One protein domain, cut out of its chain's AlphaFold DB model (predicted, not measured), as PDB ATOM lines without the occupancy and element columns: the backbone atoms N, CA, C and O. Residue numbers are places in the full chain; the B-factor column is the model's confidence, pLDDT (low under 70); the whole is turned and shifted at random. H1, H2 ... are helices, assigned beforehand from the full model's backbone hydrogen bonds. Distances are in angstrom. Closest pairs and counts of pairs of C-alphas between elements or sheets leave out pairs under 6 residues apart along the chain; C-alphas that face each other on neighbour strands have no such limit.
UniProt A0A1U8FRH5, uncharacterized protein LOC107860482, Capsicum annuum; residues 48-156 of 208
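Overview. This is residues 48 to 156 of the 208 residues of the protein "uncharacterized protein LOC107860482" of Capsicum annuum (UniProt A0A1U8FRH5). One long helix, H6, makes the longest axis, and the short helices H2, H3 and H5 pack on its residues 129 to 143, with H4 behind H2 and H5. H1 sits off by itself, and residues 149 to 156 stick out. The printed part has 109 residues with six named helices, H1 to H6 in order, and no named strand: all helix, compact, radius of gyration of the C-alphas 15.1 A, spans 48 by 32 by 21 A.

Along the chain. Find C-alpha 52 at (198.191, 186.657, 194.767), where H1, residues 52 to 57, begins. Then come H2, 75 to 81, H3, 85 to 93, H4, 97 to 105, and H5, 111 to 116. H6, 129 to 153, runs 36.4 A to C-alpha 153 at (181.511, 192.821, 190.447).

Arrangement. H3 touches H6 at C-alphas Val 87 and Ile 140, 6.3 A, the closest, at a shallow tilt of 19 degrees, opposite ways. Every O i to N i+4 pair is within hydrogen-bond range in H1 to H5; in H6, 17 of 21.

Size, cuts and confidence. The printed part has no cut. Links H1 to H2 and H5 to H6 are long. Residues 107 to 109 and 151 to 156 have pLDDT under 70.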
ATOM      1  N   ARG A  48     202.079 184.305 205.610       90.06
ATOM      2  CA  ARG A  48     200.911 183.437 205.353       90.06
ATOM      3  C   ARG A  48     199.659 184.198 204.911       90.06
ATOM      4  O   ARG A  48     198.571 183.627 204.899       90.06
ATOM      5  N   LEU A  49     199.763 185.489 204.591       92.12
ATOM      6  CA  LEU A  49     198.618 186.208 204.033       92.12
ATOM      7  C   LEU A  49     198.293 185.693 202.622       92.12
ATOM      8  O   LEU A  49     199.217 185.441 201.849       92.12
ATOM      9  N   PRO A  50     197.003 185.603 202.248       90.94
ATOM     10  CA  PRO A  50     196.572 185.161 200.924       90.94
ATOM     11  C   PRO A  50     196.778 186.268 199.874       90.94
ATOM     12  O   PRO A  50     195.825 186.849 199.341       90.94
ATOM     13  N   THR A  51     198.039 186.612 199.619       91.56
ATOM     14  CA  THR A  51     198.439 187.463 198.493       91.56
ATOM     15  C   THR A  51     198.338 186.682 197.189       91.56
ATOM     16  O   THR A  51     198.282 185.449 197.209       91.56
ATOM     17  N   SER A  52     198.319 187.363 196.044       89.19
ATOM     18  CA  SER A  52     198.191 186.657 194.767       89.19
ATOM     19  C   SER A  52     199.313 185.641 194.522       89.19
ATOM     20  O   SER A  52     199.050 184.543 194.040       89.19
ATOM     21  N   ILE A  53     200.548 185.942 194.937       91.31
ATOM     22  CA  ILE A  53     201.666 184.983 194.855       91.31
ATOM     23  C   ILE A  53     201.479 183.804 195.783       91.31
ATOM     24  O   ILE A  53     201.703 182.672 195.369       91.31
ATOM     25  N   TYR A  54     201.067 184.049 197.027       91.12
ATOM     26  CA  TYR A  54     200.820 182.961 197.964       91.12
ATOM     27  C   TYR A  54     199.764 182.000 197.407       91.12
ATOM     28  O   TYR A  54     199.964 180.789 197.416       91.12
ATOM     29  N   LEU A  55     198.674 182.546 196.859       89.62
ATOM     30  CA  LEU A  55     197.600 181.776 196.235       89.62
ATOM     31  C   LEU A  55     198.090 180.993 195.004       89.62
ATOM     32  O   LEU A  55     197.772 179.813 194.870       89.62
ATOM     33  N   LYS A  56     198.923 181.604 194.154       89.62
ATOM     34  CA  LYS A  56     199.553 180.907 193.024       89.62
ATOM     35  C   LYS A  56     200.462 179.763 193.486       89.62
ATOM     36  O   LYS A  56     200.409 178.675 192.925       89.62
ATOM     37  N   ASN A  57     201.247 179.979 194.541       89.00
ATOM     38  CA  ASN A  57     202.165 178.974 195.085       89.00
ATOM     39  C   ASN A  57     201.442 177.763 195.693       89.00
ATOM     40  O   ASN A  57     202.008 176.675 195.714       89.00
ATOM     41  N   ILE A  58     200.202 177.928 196.166       91.00
ATOM     42  CA  ILE A  58     199.351 176.811 196.615       91.00
ATOM     43  C   ILE A  58     198.512 176.199 195.476       91.00
ATOM     44  O   ILE A  58     197.621 175.397 195.741       91.00
ATOM     45  N   GLY A  59     198.784 176.570 194.219       87.50
ATOM     46  CA  GLY A  59     198.179 175.966 193.029       87.50
ATOM     47  C   GLY A  59     196.856 176.584 192.576       87.50
ATOM     48  O   GLY A  59     196.159 175.978 191.765       87.50
ATOM     49  N   LEU A  60     196.477 177.765 193.075       87.00
ATOM     50  CA  LEU A  60     195.299 178.467 192.561       87.00
ATOM     51  C   LEU A  60     195.642 179.236 191.285       87.00
ATOM     52  O   LEU A  60     196.648 179.943 191.223       87.00
ATOM     53  N   ASP A  61     194.751 179.151 190.298       87.31
ATOM     54  CA  ASP A  61     194.844 179.920 189.060       87.31
ATOM     55  C   ASP A  61     194.460 181.386 189.311       87.31
ATOM     56  O   ASP A  61     193.293 181.790 189.257       87.31
ATOM     57  N   VAL A  62     195.460 182.169 189.710       85.75
ATOM     58  CA  VAL A  62     195.354 183.607 189.941       85.75
ATOM     59  C   VAL A  62     196.548 184.323 189.320       85.75
ATOM     60  O   VAL A  62     197.675 183.824 189.335       85.75
ATOM     61  N   ASP A  63     196.305 185.534 188.823       85.31
ATOM     62  CA  ASP A  63     197.365 186.433 188.382       85.31
ATOM     63  C   ASP A  63     198.250 186.828 189.583       85.31
ATOM     64  O   ASP A  63     197.736 187.448 190.519       85.31
ATOM     65  N   PRO A  64     199.553 186.474 189.607       86.88
ATOM     66  CA  PRO A  64     200.435 186.752 190.741       86.88
ATOM     67  C   PRO A  64     200.829 188.228 190.868       86.88
ATOM     68  O   PRO A  64     201.482 188.594 191.851       86.88
ATOM     69  N   PHE A  65     200.491 189.073 189.895       87.12
ATOM     70  CA  PHE A  65     200.928 190.462 189.871       87.12
ATOM     71  C   PHE A  65     199.942 191.400 190.578       87.12
ATOM     72  O   PHE A  65     198.725 191.221 190.591       87.12
ATOM     73  N   CYS A  66     200.489 192.441 191.202       85.25
ATOM     74  CA  CYS A  66     199.709 193.518 191.785       85.25
ATOM     75  C   CYS A  66     199.111 194.374 190.669       85.25
ATOM     76  O   CYS A  66     199.845 194.928 189.844       85.25
ATOM     77  N   LYS A  67     197.794 194.588 190.718       80.31
ATOM     78  CA  LYS A  67     197.045 195.350 189.706       80.31
ATOM     79  C   LYS A  67     197.556 196.772 189.459       80.31
ATOM     80  O   LYS A  67     197.335 197.318 188.388       80.31
ATOM     81  N   THR A  68     198.200 197.399 190.443       76.38
ATOM     82  CA  THR A  68     198.632 198.804 190.335       76.38
ATOM     83  C   THR A  68     200.036 198.959 189.758       76.38
ATOM     84  O   THR A  68     200.308 199.950 189.090       76.38
ATOM     85  N   ARG A  69     200.953 198.023 190.038       75.69
ATOM     86  CA  ARG A  69     202.382 198.171 189.688       75.69
ATOM     87  C   ARG A  69     202.908 197.071 188.766       75.69
ATOM     88  O   ARG A  69     204.086 197.107 188.429       75.69
ATOM     89  N   ASN A  70     202.076 196.093 188.401       78.88
ATOM     90  CA  ASN A  70     202.469 194.896 187.654       78.88
ATOM     91  C   ASN A  70     203.732 194.219 188.228       78.88
ATOM     92  O   ASN A  70     204.621 193.776 187.508       78.88
ATOM     93  N   GLN A  71     203.852 194.226 189.558       84.50
ATOM     94  CA  GLN A  71     204.956 193.619 190.302       84.50
ATOM     95  C   GLN A  71     204.437 192.424 191.097       84.50
ATOM     96  O   GLN A  71     203.259 192.435 191.464       84.50
ATOM     97  N   PRO A  72     205.283 191.420 191.379       87.69
ATOM     98  CA  PRO A  72     204.911 190.274 192.194       87.69
ATOM     99  C   PRO A  72     204.210 190.719 193.498       87.69
ATOM    100  O   PRO A  72     204.790 191.446 194.308       87.69
ATOM    101  N   GLU A  73     202.951 190.314 193.710       88.56
ATOM    102  CA  GLU A  73     202.182 190.713 194.893       88.56
ATOM    103  C   GLU A  73     202.562 189.870 196.123       88.56
ATOM    104  O   GLU A  73     201.883 188.911 196.503       88.56
ATOM    105  N   ILE A  74     203.687 190.229 196.739       90.56
ATOM    106  CA  ILE A  74     204.126 189.731 198.049       90.56
ATOM    107  C   ILE A  74     203.670 190.665 199.180       90.56
ATOM    108  O   ILE A  74     203.206 191.784 198.950       90.56
ATOM    109  N   ILE A  75     203.796 190.213 200.424       91.81
ATOM    110  CA  ILE A  75     203.327 190.951 201.605       91.81
ATOM    111  C   ILE A  75     204.091 192.268 201.779       91.81
ATOM    112  O   ILE A  75     203.479 193.318 201.983       91.81
ATOM    113  N   GLU A  76     205.415 192.228 201.632       90.38
ATOM    114  CA  GLU A  76     206.296 193.397 201.659       90.38
ATOM    115  C   GLU A  76     205.881 194.422 200.603       90.38
ATOM    116  O   GLU A  76     205.820 195.623 200.879       90.38
ATOM    117  N   HIS A  77     205.539 193.938 199.404       90.25
ATOM    118  CA  HIS A  77     205.070 194.782 198.320       90.25
ATOM    119  C   HIS A  77     203.803 195.523 198.742       90.25
ATOM    120  O   HIS A  77     203.779 196.749 198.683       90.25
ATOM    121  N   ILE A  78     202.787 194.799 199.223       91.38
ATOM    122  CA  ILE A  78     201.490 195.371 199.619       91.38
ATOM    123  C   ILE A  78     201.658 196.488 200.657       91.38
ATOM    124  O   ILE A  78     201.027 197.539 200.525       91.38
ATOM    125  N   PHE A  79     202.492 196.282 201.679       93.06
ATOM    126  CA  PHE A  79     202.582 197.219 202.801       93.06
ATOM    127  C   PHE A  79     203.616 198.336 202.618       93.06
ATOM    128  O   PHE A  79     203.385 199.442 203.109       93.06
ATOM    129  N   LEU A  80     204.735 198.077 201.932       89.56
ATOM    130  CA  LEU A  80     205.885 198.992 201.915       89.56
ATOM    131  C   LEU A  80     206.199 199.580 200.533       89.56
ATOM    132  O   LEU A  80     206.697 200.701 200.451       89.56
ATOM    133  N   GLN A  81     205.939 198.847 199.446       87.75
ATOM    134  CA  GLN A  81     206.381 199.233 198.092       87.75
ATOM    135  C   GLN A  81     205.231 199.569 197.138       87.75
ATOM    136  O   GLN A  81     205.470 200.096 196.042       87.75
ATOM    137  N   CYS A  82     203.999 199.220 197.500       87.12
ATOM    138  CA  CYS A  82     202.852 199.381 196.632       87.12
ATOM    139  C   CYS A  82     202.610 200.870 196.376       87.12
ATOM    140  O   CYS A  82     202.535 201.682 197.297       87.12
ATOM    141  N   VAL A  83     202.461 201.230 195.102       83.62
ATOM    142  CA  VAL A  83     202.183 202.613 194.688       83.62
ATOM    143  C   VAL A  83     200.694 202.956 194.755       83.62
ATOM    144  O   VAL A  83     200.264 203.990 194.256       83.62
ATOM    145  N   HIS A  84     199.891 202.090 195.374       83.31
ATOM    146  CA  HIS A  84     198.471 202.330 195.548       83.31
ATOM    147  C   HIS A  84     198.249 203.589 196.394       83.31
ATOM    148  O   HIS A  84     198.769 203.711 197.507       83.31
ATOM    149  N   VAL A  85     197.429 204.513 195.885       79.81
ATOM    150  CA  VAL A  85     197.219 205.857 196.455       79.81
ATOM    151  C   VAL A  85     196.855 205.809 197.943       79.81
ATOM    152  O   VAL A  85     197.319 206.629 198.726       79.81
ATOM    153  N   HIS A  86     196.047 204.829 198.359       82.62
ATOM    154  CA  HIS A  86     195.658 204.667 199.763       82.62
ATOM    155  C   HIS A  86     196.842 204.352 200.694       82.62
ATOM    156  O   HIS A  86     196.900 204.882 201.800       82.62
ATOM    157  N   VAL A  87     197.792 203.529 200.239       86.44
ATOM    158  CA  VAL A  87     198.985 203.160 201.015       86.44
ATOM    159  C   VAL A  87     199.895 204.375 201.170       86.44
ATOM    160  O   VAL A  87     200.298 204.703 202.283       86.44
ATOM    161  N   GLN A  88     200.141 205.098 200.074       87.69
ATOM    162  CA  GLN A  88     200.964 206.311 200.087       87.69
ATOM    163  C   GLN A  88     200.380 207.380 201.015       87.69
ATOM    164  O   GLN A  88     201.076 207.832 201.923       87.69
ATOM    165  N   LYS A  89     199.081 207.686 200.868       89.38
ATOM    166  CA  LYS A  89     198.369 208.659 201.714       89.38
ATOM    167  C   LYS A  89     198.444 208.311 203.198       89.38
ATOM    168  O   LYS A  89     198.612 209.202 204.026       89.38
ATOM    169  N   LEU A  90     198.309 207.031 203.549       91.31
ATOM    170  CA  LEU A  90     198.396 206.595 204.941       91.31
ATOM    171  C   LEU A  90     199.789 206.886 205.519       91.31
ATOM    172  O   LEU A  90     199.894 207.464 206.601       91.31
ATOM    173  N   TRP A  91     200.851 206.533 204.792       92.19
ATOM    174  CA  TRP A  91     202.225 206.782 205.236       92.19
ATOM    175  C   TRP A  91     202.619 208.269 205.200       92.19
ATOM    176  O   TRP A  91     203.437 208.692 206.023       92.19
ATOM    177  N   ASP A  92     202.006 209.064 204.316       91.44
ATOM    178  CA  ASP A  92     202.200 210.520 204.222       91.44
ATOM    179  C   ASP A  92     201.600 211.211 205.442       91.44
ATOM    180  O   ASP A  92     202.253 212.032 206.080       91.44
ATOM    181  N   ASN A  93     200.391 210.808 205.840       90.25
ATOM    182  CA  ASN A  93     199.711 211.352 207.017       90.25
ATOM    183  C   ASN A  93     200.476 211.107 208.327       90.25
ATOM    184  O   ASN A  93     200.312 211.857 209.290       90.25
ATOM    185  N   LEU A  94     201.297 210.055 208.363       89.19
ATOM    186  CA  LEU A  94     202.185 209.726 209.479       89.19
ATOM    187  C   LEU A  94     203.584 210.343 209.332       89.19
ATOM    188  O   LEU A  94     204.394 210.227 210.247       89.19
ATOM    189  N   ASN A  95     203.867 210.996 208.202       91.56
ATOM    190  CA  ASN A  95     205.151 211.597 207.855       91.56
ATOM    191  C   ASN A  95     206.334 210.602 207.898       91.56
ATOM    192  O   ASN A  95     207.450 210.960 208.271       91.56
ATOM    193  N   ILE A  96     206.094 209.336 207.521       91.62
ATOM    194  CA  ILE A  96     207.106 208.256 207.551       91.62
ATOM    195  C   ILE A  96     207.421 207.658 206.176       91.62
ATOM    196  O   ILE A  96     208.146 206.670 206.092       91.62
ATOM    197  N   ASN A  97     206.936 208.247 205.080       89.94
ATOM    198  CA  ASN A  97     207.113 207.681 203.738       89.94
ATOM    199  C   ASN A  97     208.576 207.420 203.350       89.94
ATOM    200  O   ASN A  97     208.888 206.386 202.761       89.94
ATOM    201  N   ARG A  98     209.497 208.323 203.711       89.31
ATOM    202  CA  ARG A  98     210.937 208.122 203.470       89.31
ATOM    203  C   ARG A  98     211.462 206.899 204.224       89.31
ATOM    204  O   ARG A  98     212.191 206.091 203.654       89.31
ATOM    205  N   THR A  99     211.060 206.746 205.482       91.06
ATOM    206  CA  THR A  99     211.433 205.611 206.330       91.06
ATOM    207  C   THR A  99     210.874 204.308 205.772       91.06
ATOM    208  O   THR A  99     211.626 203.353 205.632       91.06
ATOM    209  N   ILE A 100     209.604 204.279 205.356       91.50
ATOM    210  CA  ILE A 100     208.980 203.096 204.741       91.50
ATOM    211  C   ILE A 100     209.715 202.665 203.465       91.50
ATOM    212  O   ILE A 100     210.027 201.487 203.311       91.50
ATOM    213  N   LYS A 101     210.067 203.614 202.586       88.88
ATOM    214  CA  LYS A 101     210.863 203.326 201.380       88.88
ATOM    215  C   LYS A 101     212.251 202.774 201.718       88.88
ATOM    216  O   LYS A 101     212.717 201.863 201.044       88.88
ATOM    217  N   SER A 102     212.888 203.291 202.769       89.31
ATOM    218  CA  SER A 102     214.168 202.765 203.255       89.31
ATOM    219  C   SER A 102     214.022 201.338 203.792       89.31
ATOM    220  O   SER A 102     214.776 200.467 203.365       89.31
ATOM    221  N   LEU A 103     213.005 201.057 204.619       88.19
ATOM    222  CA  LEU A 103     212.704 199.701 205.103       88.19
ATOM    223  C   LEU A 103     212.486 198.728 203.940       88.19
ATOM    224  O   LEU A 103     212.998 197.617 203.964       88.19
ATOM    225  N   ALA A 104     211.771 199.159 202.900       86.06
ATOM    226  CA  ALA A 104     211.512 198.350 201.716       86.06
ATOM    227  C   ALA A 104     212.766 197.991 200.901       86.06
ATOM    228  O   ALA A 104     212.708 197.073 200.084       86.06
ATOM    229  N   SER A 105     213.858 198.742 201.074       83.88
ATOM    230  CA  SER A 105     215.152 198.503 200.421       83.88
ATOM    231  C   SER A 105     216.133 197.708 201.286       83.88
ATOM    232  O   SER A 105     217.184 197.295 200.798       83.88
ATOM    233  N   GLN A 106     215.816 197.487 202.566       80.06
ATOM    234  CA  GLN A 106     216.674 196.721 203.463       80.06
ATOM    235  C   GLN A 106     216.519 195.221 203.196       80.06
ATOM    236  O   GLN A 106     215.433 194.664 203.306       80.06
ATOM    237  N   GLN A 107     217.637 194.572 202.876       64.00
ATOM    238  CA  GLN A 107     217.715 193.127 202.615       64.00
ATOM    239  C   GLN A 107     217.858 192.308 203.914       64.00
ATOM    240  O   GLN A 107     217.527 191.128 203.954       64.00
ATOM    241  N   ASN A 108     218.321 192.941 205.000       60.28
ATOM    242  CA  ASN A 108     218.737 192.259 206.225       60.28
ATOM    243  C   ASN A 108     217.801 192.615 207.387       60.28
ATOM    244  O   ASN A 108     218.045 193.566 208.128       60.28
ATOM    245  N   GLY A 109     216.720 191.851 207.547       68.62
ATOM    246  CA  GLY A 109     215.851 191.932 208.721       68.62
ATOM    247  C   GLY A 109     214.373 191.697 208.423       68.62
ATOM    248  O   GLY A 109     213.884 191.918 207.321       68.62
ATOM    249  N   ASN A 110     213.631 191.265 209.443       86.25
ATOM    250  CA  ASN A 110     212.180 191.145 209.357       86.25
ATOM    251  C   ASN A 110     211.556 192.556 209.324       86.25
ATOM    252  O   ASN A 110     211.542 193.262 210.338       86.25
ATOM    253  N   TRP A 111     211.034 192.964 208.163       89.06
ATOM    254  CA  TRP A 111     210.469 194.300 207.930       89.06
ATOM    255  C   TRP A 111     209.388 194.691 208.948       89.06
ATOM    256  O   TRP A 111     209.294 195.852 209.342       89.06
ATOM    257  N   LEU A 112     208.595 193.724 209.421       91.06
ATOM    258  CA  LEU A 112     207.521 193.943 210.389       91.06
ATOM    259  C   LEU A 112     208.086 194.295 211.773       91.06
ATOM    260  O   LEU A 112     207.538 195.139 212.485       91.06
ATOM    261  N   THR A 113     209.226 193.703 212.134       90.50
ATOM    262  CA  THR A 113     209.963 194.030 213.361       90.50
ATOM    263  C   THR A 113     210.601 195.415 213.274       90.50
ATOM    264  O   THR A 113     210.508 196.193 214.226       90.50
ATOM    265  N   LEU A 114     211.189 195.754 212.123       90.75
ATOM    266  CA  LEU A 114     211.735 197.090 211.865       90.75
ATOM    267  C   LEU A 114     210.634 198.158 211.933       90.75
ATOM    268  O   LEU A 114     210.797 199.172 212.612       90.75
ATOM    269  N   LEU A 115     209.473 197.883 211.330       91.81
ATOM    270  CA  LEU A 115     208.303 198.759 211.360       91.81
ATOM    271  C   LEU A 115     207.784 198.973 212.789       91.81
ATOM    272  O   LEU A 115     207.540 200.108 213.195       91.81
ATOM    273  N   LYS A 116     207.655 197.904 213.585       92.00
ATOM    274  CA  LYS A 116     207.246 197.971 215.002       92.00
ATOM    275  C   LYS A 116     208.161 198.880 215.832       92.00
ATOM    276  O   LYS A 116     207.688 199.540 216.759       92.00
ATOM    277  N   ASN A 117     209.459 198.885 215.537       91.25
ATOM    278  CA  ASN A 117     210.470 199.596 216.320       91.25
ATOM    279  C   ASN A 117     210.649 201.069 215.913       91.25
ATOM    280  O   ASN A 117     211.448 201.775 216.534       91.25
ATOM    281  N   LEU A 118     209.904 201.558 214.916       90.75
ATOM    282  CA  LEU A 118     209.930 202.970 214.548       90.75
ATOM    283  C   LEU A 118     209.461 203.868 215.701       90.75
ATOM    284  O   LEU A 118     208.529 203.555 216.441       90.75
ATOM    285  N   LYS A 119     210.096 205.036 215.820       89.00
ATOM    286  CA  LYS A 119     209.724 206.081 216.780       89.00
ATOM    287  C   LYS A 119     208.820 207.106 216.098       89.00
ATOM    288  O   LYS A 119     209.259 208.200 215.755       89.00
ATOM    289  N   VAL A 120     207.566 206.726 215.860       89.12
ATOM    290  CA  VAL A 120     206.570 207.591 215.208       89.12
ATOM    291  C   VAL A 120     205.813 208.394 216.263       89.12
ATOM    292  O   VAL A 120     205.233 207.812 217.181       89.12
ATOM    293  N   LYS A 121     205.805 209.724 216.131       86.81
ATOM    294  CA  LYS A 121     204.957 210.601 216.949       86.81
ATOM    295  C   LYS A 121     203.550 210.609 216.362       86.81
ATOM    296  O   LYS A 121     203.359 211.007 215.216       86.81
ATOM    297  N   LEU A 122     202.579 210.146 217.140       86.88
ATOM    298  CA  LEU A 122     201.173 210.169 216.753       86.88
ATOM    299  C   LEU A 122     200.531 211.480 217.204       86.88
ATOM    300  O   LEU A 122     200.945 212.067 218.196       86.88
ATOM    301  N   LYS A 123     199.502 211.923 216.476       85.00
ATOM    302  CA  LYS A 123     198.718 213.115 216.847       85.00
ATOM    303  C   LYS A 123     197.899 212.908 218.128       85.00
ATOM    304  O   LYS A 123     197.513 213.877 218.758       85.00
ATOM    305  N   ASN A 124     197.598 211.655 218.470       82.69
ATOM    306  CA  ASN A 124     196.857 211.288 219.672       82.69
ATOM    307  C   ASN A 124     197.845 210.886 220.773       82.69
ATOM    308  O   ASN A 124     198.558 209.895 220.615       82.69
ATOM    309  N   GLU A 125     197.855 211.633 221.873       82.12
ATOM    310  CA  GLU A 125     198.768 211.431 223.005       82.12
ATOM    311  C   GLU A 125     198.492 210.137 223.787       82.12
ATOM    312  O   GLU A 125     199.391 209.587 224.420       82.12
ATOM    313  N   HIS A 126     197.275 209.596 223.700       82.69
ATOM    314  CA  HIS A 126     196.876 208.366 224.389       82.69
ATOM    315  C   HIS A 126     197.223 207.089 223.617       82.69
ATOM    316  O   HIS A 126     197.066 205.988 224.148       82.69
ATOM    317  N   LEU A 127     197.669 207.206 222.362       85.12
ATOM    318  CA  LEU A 127     197.979 206.064 221.512       85.12
ATOM    319  C   LEU A 127     199.472 206.033 221.207       85.12
ATOM    320  O   LEU A 127     200.034 206.996 220.690       85.12
ATOM    321  N   ASN A 128     200.120 204.898 221.468       88.56
ATOM    322  CA  ASN A 128     201.513 204.707 221.074       88.56
ATOM    323  C   ASN A 128     201.630 204.013 219.706       88.56
ATOM    324  O   ASN A 128     200.722 203.322 219.238       88.56
ATOM    325  N   TRP A 129     202.788 204.163 219.057       92.00
ATOM    326  CA  TRP A 129     203.039 203.553 217.748       92.00
ATOM    327  C   TRP A 129     202.874 202.029 217.750       92.00
ATOM    328  O   TRP A 129     202.267 201.475 216.835       92.00
ATOM    329  N   LYS A 130     203.355 201.352 218.802       88.75
ATOM    330  CA  LYS A 130     203.269 199.888 218.939       88.75
ATOM    331  C   LYS A 130     201.820 199.393 218.944       88.75
ATOM    332  O   LYS A 130     201.559 198.290 218.475       88.75
ATOM    333  N   GLN A 131     200.896 200.206 219.448       86.69
ATOM    334  CA  GLN A 131     199.463 199.950 219.408       86.69
ATOM    335  C   GLN A 131     198.857 200.326 218.058       86.69
ATOM    336  O   GLN A 131     197.981 199.609 217.600       86.69
ATOM    337  N   ALA A 132     199.303 201.407 217.412       89.44
ATOM    338  CA  ALA A 132     198.687 201.928 216.190       89.44
ATOM    339  C   ALA A 132     199.094 201.193 214.904       89.44
ATOM    340  O   ALA A 132     198.267 201.003 214.009       89.44
ATOM    341  N   PHE A 133     200.360 200.792 214.759       92.38
ATOM    342  CA  PHE A 133     200.857 200.219 213.501       92.38
ATOM    343  C   PHE A 133     200.094 198.960 213.034       92.38
ATOM    344  O   PHE A 133     199.859 198.849 211.828       92.38
ATOM    345  N   PRO A 134     199.621 198.045 213.914       92.00
ATOM    346  CA  PRO A 134     198.856 196.881 213.483       92.00
ATOM    347  C   PRO A 134     197.537 197.260 212.814       92.00
ATOM    348  O   PRO A 134     197.149 196.641 211.824       92.00
ATOM    349  N   PHE A 135     196.874 198.304 213.320       90.94
ATOM    350  CA  PHE A 135     195.654 198.831 212.715       90.94
ATOM    351  C   PHE A 135     195.948 199.421 211.339       90.94
ATOM    352  O   PHE A 135     195.209 199.145 210.403       90.94
ATOM    353  N   ASN A 136     197.046 200.165 211.179       92.44
ATOM    354  CA  ASN A 136     197.440 200.717 209.879       92.44
ATOM    355  C   ASN A 136     197.640 199.615 208.823       92.44
ATOM    356  O   ASN A 136     197.089 199.704 207.725       92.44
ATOM    357  N   LEU A 137     198.348 198.536 209.173       93.94
ATOM    358  CA  LEU A 137     198.515 197.377 208.286       93.94
ATOM    359  C   LEU A 137     197.176 196.696 207.977       93.94
ATOM    360  O   LEU A 137     196.892 196.366 206.825       93.94
ATOM    361  N   TRP A 138     196.324 196.525 208.986       93.38
ATOM    362  CA  TRP A 138     194.988 195.964 208.801       93.38
ATOM    363  C   TRP A 138     194.122 196.822 207.866       93.38
ATOM    364  O   TRP A 138     193.454 196.287 206.981       93.38
ATOM    365  N   HIS A 139     194.170 198.150 208.000       91.31
ATOM    366  CA  HIS A 139     193.457 199.086 207.127       91.31
ATOM    367  C   HIS A 139     193.923 198.984 205.670       91.31
ATOM    368  O   HIS A 139     193.080 198.894 204.774       91.31
ATOM    369  N   ILE A 140     195.239 198.918 205.432       92.19
ATOM    370  CA  ILE A 140     195.799 198.690 204.091       92.19
ATOM    371  C   ILE A 140     195.267 197.375 203.510       92.19
ATOM    372  O   ILE A 140     194.776 197.346 202.379       92.19
ATOM    373  N   TRP A 141     195.313 196.299 204.298       92.88
ATOM    374  CA  TRP A 141     194.852 194.978 203.879       92.88
ATOM    375  C   TRP A 141     193.360 194.957 203.521       92.88
ATOM    376  O   TRP A 141     192.972 194.430 202.474       92.88
ATOM    377  N   LEU A 142     192.516 195.572 204.354       90.44
ATOM    378  CA  LEU A 142     191.086 195.706 204.082       90.44
ATOM    379  C   LEU A 142     190.824 196.488 202.793       90.44
ATOM    380  O   LEU A 142     189.984 196.065 201.997       90.44
ATOM    381  N   ASN A 143     191.541 197.593 202.567       89.00
ATOM    382  CA  ASN A 143     191.392 198.398 201.356       89.00
ATOM    383  C   ASN A 143     191.775 197.603 200.098       89.00
ATOM    384  O   ASN A 143     190.993 197.557 199.149       89.00
ATOM    385  N   ARG A 144     192.918 196.902 200.127       88.44
ATOM    386  CA  ARG A 144     193.353 196.008 199.039       88.44
ATOM    387  C   ARG A 144     192.283 194.970 198.719       88.44
ATOM    388  O   ARG A 144     191.876 194.848 197.567       88.44
ATOM    389  N   ASN A 145     191.779 194.263 199.730       87.75
ATOM    390  CA  ASN A 145     190.754 193.236 199.527       87.75
ATOM    391  C   ASN A 145     189.478 193.831 198.934       87.75
ATOM    392  O   ASN A 145     188.923 193.301 197.977       87.75
ATOM    393  N   HIS A 146     189.027 194.955 199.479       85.38
ATOM    394  CA  HIS A 146     187.841 195.636 198.992       85.38
ATOM    395  C   HIS A 146     187.953 196.015 197.507       85.38
ATOM    396  O   HIS A 146     187.003 195.781 196.764       85.38
ATOM    397  N   ASN A 147     189.106 196.518 197.055       81.69
ATOM    398  CA  ASN A 147     189.308 196.870 195.645       81.69
ATOM    399  C   ASN A 147     189.327 195.616 194.756       81.69
ATOM    400  O   ASN A 147     188.621 195.563 193.753       81.69
ATOM    401  N   LEU A 148     190.008 194.545 195.180       78.88
ATOM    402  CA  LEU A 148     190.041 193.284 194.428       78.88
ATOM    403  C   LEU A 148     188.663 192.654 194.202       78.88
ATOM    404  O   LEU A 148     188.429 192.075 193.142       78.88
ATOM    405  N   PHE A 149     187.775 192.726 195.197       74.12
ATOM    406  CA  PHE A 149     186.429 192.156 195.097       74.12
ATOM    407  C   PHE A 149     185.424 193.101 194.433       74.12
ATOM    408  O   PHE A 149     184.452 192.618 193.858       74.12
ATOM    409  N   LYS A 150     185.657 194.419 194.462       70.19
ATOM    410  CA  LYS A 150     184.858 195.375 193.683       70.19
ATOM    411  C   LYS A 150     185.074 195.209 192.183       70.19
ATOM    412  O   LYS A 150     184.089 195.124 191.460       70.19
ATOM    413  N   ASP A 151     186.321 195.049 191.744       58.81
ATOM    414  CA  ASP A 151     186.646 194.881 190.318       58.81
ATOM    415  C   ASP A 151     186.018 193.619 189.701       58.81
ATOM    416  O   ASP A 151     185.783 193.552 188.497       58.81
ATOM    417  N   LYS A 152     185.739 192.594 190.521       55.44
ATOM    418  CA  LYS A 152     185.048 191.377 190.071       55.44
ATOM    419  C   LYS A 152     183.554 191.599 189.853       55.44
ATOM    420  O   LYS A 152     182.985 190.957 188.985       55.44
ATOM    421  N   ALA A 153     182.931 192.509 190.599       53.72
ATOM    422  CA  ALA A 153     181.511 192.821 190.447       53.72
ATOM    423  C   ALA A 153     181.220 193.724 189.232       53.72
ATOM    424  O   ALA A 153     180.083 193.776 188.779       53.72
ATOM    425  N   SER A 154     182.228 194.435 188.715       49.09
ATOM    426  CA  SER A 154     182.102 195.355 187.575       49.09
ATOM    427  C   SER A 154     182.560 194.773 186.232       49.09
ATOM    428  O   SER A 154     182.434 195.448 185.216       49.09
ATOM    429  N   ASN A 155     183.123 193.562 186.202       45.84
ATOM    430  CA  ASN A 155     183.538 192.923 184.955       45.84
ATOM    431  C   ASN A 155     182.332 192.216 184.300       45.84
ATOM    432  O   ASN A 155     181.848 191.246 184.878       45.84
ATOM    433  N   PRO A 156     181.863 192.618 183.101       49.69
ATOM    434  CA  PRO A 156     180.757 191.943 182.415       49.69
ATOM    435  C   PRO A 156     181.088 190.499 181.989       49.69
ATOM    436  O   PRO A 156     180.177 189.713 181.756       49.69
TER     437      PRO A 156